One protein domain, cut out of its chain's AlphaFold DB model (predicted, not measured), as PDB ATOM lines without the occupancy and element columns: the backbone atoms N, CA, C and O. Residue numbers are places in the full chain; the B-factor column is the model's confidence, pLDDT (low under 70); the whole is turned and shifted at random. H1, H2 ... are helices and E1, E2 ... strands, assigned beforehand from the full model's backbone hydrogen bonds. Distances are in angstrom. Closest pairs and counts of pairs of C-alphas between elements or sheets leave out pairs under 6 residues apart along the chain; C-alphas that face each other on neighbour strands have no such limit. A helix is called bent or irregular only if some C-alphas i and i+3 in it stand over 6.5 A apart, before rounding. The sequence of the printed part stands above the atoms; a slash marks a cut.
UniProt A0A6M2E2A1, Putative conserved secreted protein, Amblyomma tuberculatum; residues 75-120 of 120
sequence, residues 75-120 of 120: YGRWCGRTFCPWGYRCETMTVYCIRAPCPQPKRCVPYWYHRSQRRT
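AT A GLANCE: This is residues 75 to 120 of the 120 residues of the protein "Putative conserved secreted protein" of Amblyomma tuberculatum (UniProt A0A6M2E2A1). Two small strand hairpins lie one beside the other in a flat, loose model: a short, tight one of E1 and E2, then a longer one of E3 and E4, whose two strands are joined by a long loop, residues 93 to 105. From the end of E4 the short helix H1 leads into a tail, and residues 114 to 120 stick out free. The printed part has 46 residues with four named strands and one named helix, in the order E1, E2, E3, E4, H1; each hairpin is an antiparallel sheet of two strands, E1 - E2 and E3 - E4. The class is mixed, helices and strands, with under half of the residues in named elements. The whole is loose, with a radius of gyration of the C-alphas of 13.0 A, and the C-alphas span 34 by 31 by 7 A.

HOW THE PARTS SIT: E1, residues 77 to 79, and E2, residues 82 to 84, form a hairpin over a tight link, antiparallel at 144 degrees. N 79 and O 82 are 2.8 A apart, and N 84 and O 77 are 2.9 A apart, both within hydrogen-bond range. After a tight link comes E3, residues 88 to 92, which forms a hairpin with E4, residues 106 to 110, antiparallel at 143 degrees. Here N 89 and O 109 are 2.8 A apart, and N 107 and O 91 are 3.0 A apart, within hydrogen-bond range. Between the hairpins, the closest C-alphas of E2 and E4 are those of Cys 84 and Cys 108, 5.6 A apart. The closest C-alphas of E1 and E3 are those of Cys 79 and Cys 90, 6.2 A apart. H1, residues 111 to 115, follows E4 directly; its closest C-alpha to E3 is that of Tyr 111, 5.4 A from the C-alpha of Tyr 88. H1 is apart from E1 and E2. H1 is irregular, with C-alphas 111 and 114 7.0 A apart; 0 of 1 O i to N i+4 pairs and 1 of 2 O i to N i+3 pairs are within hydrogen-bond range.

IN THESE COORDINATES: E1 begins at C-alpha 77, (133.340, -54.461, 40.825). E1 and E2 each measure 6.4 A from first to last C-alpha. E3 measures 13.0 A and E4 13.1 A; E3 begins at C-alpha 88, (137.284, -51.063, 47.432). H1 measures 8.7 A and ends at C-alpha 115, (148.171, -52.477, 55.932).

THE WHOLE: The two C-alphas farthest apart are those of Tyr 75 and Ile 98, 37.2 A. The printed part has no cut, and the link from E3 to E4, 13 residues, is the long one. The mean pLDDT of the printed part is 85.6; residues 114 to 120, of which 114 and 115 belong to H1, are under 70.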
ATOM      1  N   TYR A  75     134.215 -47.590  37.854       72.19
ATOM      2  CA  TYR A  75     135.451 -48.262  38.255       72.19
ATOM      3  C   TYR A  75     135.234 -49.174  39.482       72.19
ATOM      4  O   TYR A  75     136.109 -49.335  40.328       72.19
ATOM      5  N   GLY A  76     134.044 -49.752  39.607       76.31
ATOM      6  CA  GLY A  76     133.665 -50.663  40.664       76.31
ATOM      7  C   GLY A  76     133.525 -52.091  40.160       76.31
ATOM      8  O   GLY A  76     133.511 -52.364  38.960       76.31
ATOM      9  N   ARG A  77     133.452 -53.027  41.101       85.38
ATOM     10  CA  ARG A  77     133.340 -54.461  40.825       85.38
ATOM     11  C   ARG A  77     132.130 -55.025  41.556       85.38
ATOM     12  O   ARG A  77     131.904 -54.713  42.721       85.38
ATOM     13  N   TRP A  78     131.385 -55.890  40.879       86.62
ATOM     14  CA  TRP A  78     130.294 -56.648  41.485       86.62
ATOM     15  C   TRP A  78     130.815 -57.778  42.365       86.62
ATOM     16  O   TRP A  78     131.679 -58.555  41.954       86.62
ATOM     17  N   CYS A  79     130.251 -57.889  43.565       89.62
ATOM     18  CA  CYS A  79     130.641 -58.860  44.574       89.62
ATOM     19  C   CYS A  79     129.419 -59.568  45.133       89.62
ATOM     20  O   CYS A  79     128.896 -59.252  46.198       89.62
ATOM     21  N   GLY A  80     128.956 -60.545  44.355       87.19
ATOM     22  CA  GLY A  80     127.652 -61.159  44.561       87.19
ATOM     23  C   GLY A  80     126.560 -60.179  44.148       87.19
ATOM     24  O   GLY A  80     126.534 -59.745  43.001       87.19
ATOM     25  N   ARG A  81     125.685 -59.823  45.092       84.94
ATOM     26  CA  ARG A  81     124.563 -58.896  44.867       84.94
ATOM     27  C   ARG A  81     124.906 -57.428  45.141       84.94
ATOM     28  O   ARG A  81     124.060 -56.569  44.932       84.94
ATOM     29  N   THR A  82     126.126 -57.139  45.591       85.75
ATOM     30  CA  THR A  82     126.550 -55.786  45.976       85.75
ATOM     31  C   THR A  82     127.577 -55.249  44.986       85.75
ATOM     32  O   THR A  82     128.522 -55.953  44.626       85.75
ATOM     33  N   PHE A  83     127.417 -53.998  44.556       90.44
ATOM     34  CA  PHE A  83     128.405 -53.289  43.746       90.44
ATOM     35  C   PHE A  83     129.386 -52.541  44.653       90.44
ATOM     36  O   PHE A  83     128.974 -51.718  45.468       90.44
ATOM     37  N   CYS A  84     130.683 -52.817  44.522       92.62
ATOM     38  CA  CYS A  84     131.717 -52.115  45.277       92.62
ATOM     39  C   CYS A  84     132.296 -50.964  44.449       92.62
ATOM     40  O   CYS A  84     132.736 -51.224  43.328       92.62
ATOM     41  N   PRO A  85     132.351 -49.728  44.979       92.06
ATOM     42  CA  PRO A  85     132.931 -48.590  44.273       92.06
ATOM     43  C   PRO A  85     134.455 -48.721  44.132       92.06
ATOM     44  O   PRO A  85     135.094 -49.600  44.716       92.06
ATOM     45  N   TRP A  86     135.055 -47.823  43.352       89.88
ATOM     46  CA  TRP A  86     136.507 -47.783  43.188       89.88
ATOM     47  C   TRP A  86     137.224 -47.517  44.516       89.88
ATOM     48  O   TRP A  86     136.698 -46.834  45.391       89.88
ATOM     49  N   GLY A  87     138.423 -48.078  44.680       91.56
ATOM     50  CA  GLY A  87     139.149 -48.033  45.954       91.56
ATOM     51  C   GLY A  87     138.717 -49.106  46.965       91.56
ATOM     52  O   GLY A  87     139.350 -49.235  48.016       91.56
ATOM     53  N   TYR A  88     137.722 -49.929  46.625       93.88
ATOM     54  CA  TYR A  88     137.284 -51.063  47.432       93.88
ATOM     55  C   TYR A  88     137.563 -52.394  46.732       93.88
ATOM     56  O   TYR A  88     137.573 -52.507  45.504       93.88
ATOM     57  N   ARG A  89     137.780 -53.422  47.547       92.38
ATOM     58  CA  ARG A  89     137.914 -54.818  47.142       92.38
ATOM     59  C   ARG A  89     136.905 -55.669  47.877       92.38
ATOM     60  O   ARG A  89     136.360 -55.265  48.900       92.38
ATOM     61  N   CYS A  90     136.693 -56.868  47.370       93.69
ATOM     62  CA  CYS A  90     135.705 -57.762  47.939       93.69
ATOM     63  C   CYS A  90     136.372 -58.784  48.814       93.69
ATOM     64  O   CYS A  90     137.269 -59.499  48.375       93.69
ATOM     65  N   GLU A  91     135.911 -58.826  50.049       93.94
ATOM     66  CA  GLU A  91     136.418 -59.729  51.053       93.94
ATOM     67  C   GLU A  91     135.282 -60.631  51.512       93.94
ATOM     68  O   GLU A  91     134.172 -60.173  51.811       93.94
ATOM     69  N   THR A  92     135.563 -61.929  51.514       92.75
ATOM     70  CA  THR A  92     134.671 -62.924  52.090       92.75
ATOM     71  C   THR A  92     134.772 -62.820  53.602       92.75
ATOM     72  O   THR A  92     135.863 -62.932  54.156       92.75
ATOM     73  N   MET A  93     133.646 -62.601  54.271       90.38
ATOM     74  CA  MET A  93     133.612 -62.623  55.726       90.38
ATOM     75  C   MET A  93     133.511 -64.069  56.192       90.38
ATOM     76  O   MET A  93     132.706 -64.850  55.680       90.38
ATOM     77  N   THR A  94     134.326 -64.417  57.178       89.00
ATOM     78  CA  THR A  94     134.183 -65.673  57.902       89.00
ATOM     79  C   THR A  94     132.976 -65.554  58.822       89.00
ATOM     80  O   THR A  94     132.923 -64.709  59.712       89.00
ATOM     81  N   VAL A  95     131.969 -66.383  58.573       89.50
ATOM     82  CA  VAL A  95     130.806 -66.529  59.448       89.50
ATOM     83  C   VAL A  95     130.822 -67.917  60.052       89.50
ATOM     84  O   VAL A  95     131.055 -68.906  59.356       89.50
ATOM     85  N   TYR A  96     130.568 -67.980  61.355       92.19
ATOM     86  CA  TYR A  96     130.334 -69.237  62.045       92.19
ATOM     87  C   TYR A  96     128.868 -69.617  61.883       92.19
ATOM     88  O   TYR A  96     127.962 -68.815  62.103       92.19
ATOM     89  N   CYS A  97     128.650 -70.848  61.461       92.50
ATOM     90  CA  CYS A  97     127.350 -71.406  61.142       92.50
ATOM     91  C   CYS A  97     127.215 -72.751  61.852       92.50
ATOM     92  O   CYS A  97     128.178 -73.502  61.979       92.50
ATOM     93  N   ILE A  98     126.000 -73.061  62.297       94.50
ATOM     94  CA  ILE A  98     125.712 -74.302  63.027       94.50
ATOM     95  C   ILE A  98     125.588 -75.492  62.055       94.50
ATOM     96  O   ILE A  98     125.860 -76.630  62.424       94.50
ATOM     97  N   ARG A  99     125.176 -75.243  60.800       95.06
ATOM     98  CA  ARG A  99     124.980 -76.260  59.752       95.06
ATOM     99  C   ARG A  99     125.453 -75.758  58.385       95.06
ATOM    100  O   ARG A  99     125.285 -74.582  58.069       95.06
ATOM    101  N   ALA A 100     126.007 -76.666  57.584       92.25
ATOM    102  CA  ALA A 100     126.459 -76.422  56.214       92.25
ATOM    103  C   ALA A 100     125.339 -76.681  55.175       92.25
ATOM    104  O   ALA A 100     124.439 -77.472  55.464       92.25
ATOM    105  N   PRO A 101     125.395 -76.078  53.967       91.62
ATOM    106  CA  PRO A 101     126.401 -75.128  53.487       91.62
ATOM    107  C   PRO A 101     126.189 -73.726  54.058       91.62
ATOM    108  O   PRO A 101     125.075 -73.213  54.123       91.62
ATOM    109  N   CYS A 102     127.287 -73.092  54.456       90.88
ATOM    110  CA  CYS A 102     127.224 -71.787  55.091       90.88
ATOM    111  C   CYS A 102     127.280 -70.692  54.031       90.88
ATOM    112  O   CYS A 102     128.174 -70.723  53.175       90.88
ATOM    113  N   PRO A 103     126.359 -69.717  54.064       89.38
ATOM    114  CA  PRO A 103     126.456 -68.575  53.178       89.38
ATOM    115  C   PRO A 103     127.771 -67.856  53.473       89.38
ATOM    116  O   PRO A 103     128.114 -67.632  54.627       89.38
ATOM    117  N   GLN A 104     128.515 -67.510  52.427       90.62
ATOM    118  CA  GLN A 104     129.736 -66.720  52.540       90.62
ATOM    119  C   GLN A 104     129.407 -65.268  52.179       90.62
ATOM    120  O   GLN A 104     129.498 -64.903  51.000       90.62
ATOM    121  N   PRO A 105     128.956 -64.437  53.142       90.81
ATOM    122  CA  PRO A 105     128.680 -63.042  52.863       90.81
ATOM    123  C   PRO A 105     129.962 -62.353  52.396       90.81
ATOM    124  O   PRO A 105     131.050 -62.546  52.942       90.81
ATOM    125  N   LYS A 106     129.821 -61.547  51.346       93.25
ATOM    126  CA  LYS A 106     130.894 -60.718  50.802       93.25
ATOM    127  C   LYS A 106     130.629 -59.277  51.194       93.25
ATOM    128  O   LYS A 106     129.494 -58.817  51.103       93.25
ATOM    129  N   ARG A 107     131.679 -58.557  51.578       92.94
ATOM    130  CA  ARG A 107     131.620 -57.112  51.825       92.94
ATOM    131  C   ARG A 107     132.670 -56.373  51.007       92.94
ATOM    132  O   ARG A 107     133.704 -56.939  50.648       92.94
ATOM    133  N   CYS A 108     132.409 -55.098  50.752       93.88
ATOM    134  CA  CYS A 108     133.391 -54.182  50.190       93.88
ATOM    135  C   CYS A 108     134.288 -53.673  51.323       93.88
ATOM    136  O   CYS A 108     133.795 -53.063  52.269       93.88
ATOM    137  N   VAL A 109     135.596 -53.895  51.229       93.56
ATOM    138  CA  VAL A 109     136.589 -53.320  52.144       93.56
ATOM    139  C   VAL A 109     137.538 -52.408  51.374       93.56
ATOM    140  O   VAL A 109     137.903 -52.731  50.243       93.56
ATOM    141  N   PRO A 110     137.941 -51.261  51.937       93.69
ATOM    142  CA  PRO A 110     138.871 -50.374  51.256       93.69
ATOM    143  C   PRO A 110     140.246 -51.039  51.093       93.69
ATOM    144  O   PRO A 110     140.715 -51.747  51.988       93.69
ATOM    145  N   TYR A 111     140.927 -50.801  49.966       90.50
ATOM    146  CA  TYR A 111     142.213 -51.454  49.659       90.50
ATOM    147  C   TYR A 111     143.294 -51.228  50.728       90.50
ATOM    148  O   TYR A 111     144.140 -52.098  50.941       90.50
ATOM    149  N   TRP A 112     143.268 -50.088  51.421       87.00
ATOM    150  CA  TRP A 112     144.263 -49.732  52.436       87.00
ATOM    151  C   TRP A 112     144.092 -50.465  53.776       87.00
ATOM    152  O   TRP A 112     145.021 -50.460  54.585       87.00
ATOM    153  N   TYR A 113     142.960 -51.137  54.015       81.19
ATOM    154  CA  TYR A 113     142.638 -51.715  55.325       81.19
ATOM    155  C   TYR A 113     143.574 -52.859  55.756       81.19
ATOM    156  O   TYR A 113     143.802 -53.062  56.941       81.19
ATOM    157  N   HIS A 114     144.209 -53.574  54.822       66.81
ATOM    158  CA  HIS A 114     145.119 -54.675  55.186       66.81
ATOM    159  C   HIS A 114     146.475 -54.224  55.719       66.81
ATOM    160  O   HIS A 114     147.205 -55.029  56.296       66.81
ATOM    161  N   ARG A 115     146.852 -52.957  55.510       63.78
ATOM    162  CA  ARG A 115     148.171 -52.477  55.932       63.78
ATOM    163  C   ARG A 115     148.236 -52.227  57.437       63.78
ATOM    164  O   ARG A 115     149.316 -52.350  58.004       63.78
ATOM    165  N   SER A 116     147.106 -51.916  58.072       60.50
ATOM    166  CA  SER A 116     147.035 -51.683  59.518       60.50
ATOM    167  C   SER A 116     147.078 -52.981  60.329       60.50
ATOM    168  O   SER A 116     147.657 -52.985  61.406       60.50
ATOM    169  N   GLN A 117     146.554 -54.091  59.800       62.31
ATOM    170  CA  GLN A 117     146.483 -55.362  60.537       62.31
ATOM    171  C   GLN A 117     147.797 -56.155  60.599       62.31
ATOM    172  O   GLN A 117     147.891 -57.097  61.370       62.31
ATOM    173  N   ARG A 118     148.825 -55.812  59.808       62.12
ATOM    174  CA  ARG A 118     150.134 -56.501  59.869       62.12
ATOM    175  C   ARG A 118     151.105 -55.920  60.905       62.12
ATOM    176  O   ARG A 118     152.246 -56.364  60.954       62.12
ATOM    177  N   ARG A 119     150.717 -54.878  61.647       62.53
ATOM    178  CA  ARG A 119     151.601 -54.184  62.607       62.53
ATOM    179  C   ARG A 119     151.295 -54.487  64.079       62.53
ATOM    180  O   ARG A 119     151.874 -53.839  64.942       62.53
ATOM    181  N   THR A 120     150.406 -55.433  64.345       52.22
ATOM    182  CA  THR A 120     150.069 -55.959  65.677       52.22
ATOM    183  C   THR A 120     150.536 -57.392  65.764       52.22
ATOM    184  O   THR A 120     151.161 -57.737  66.783       52.22
TER     185      THR A 120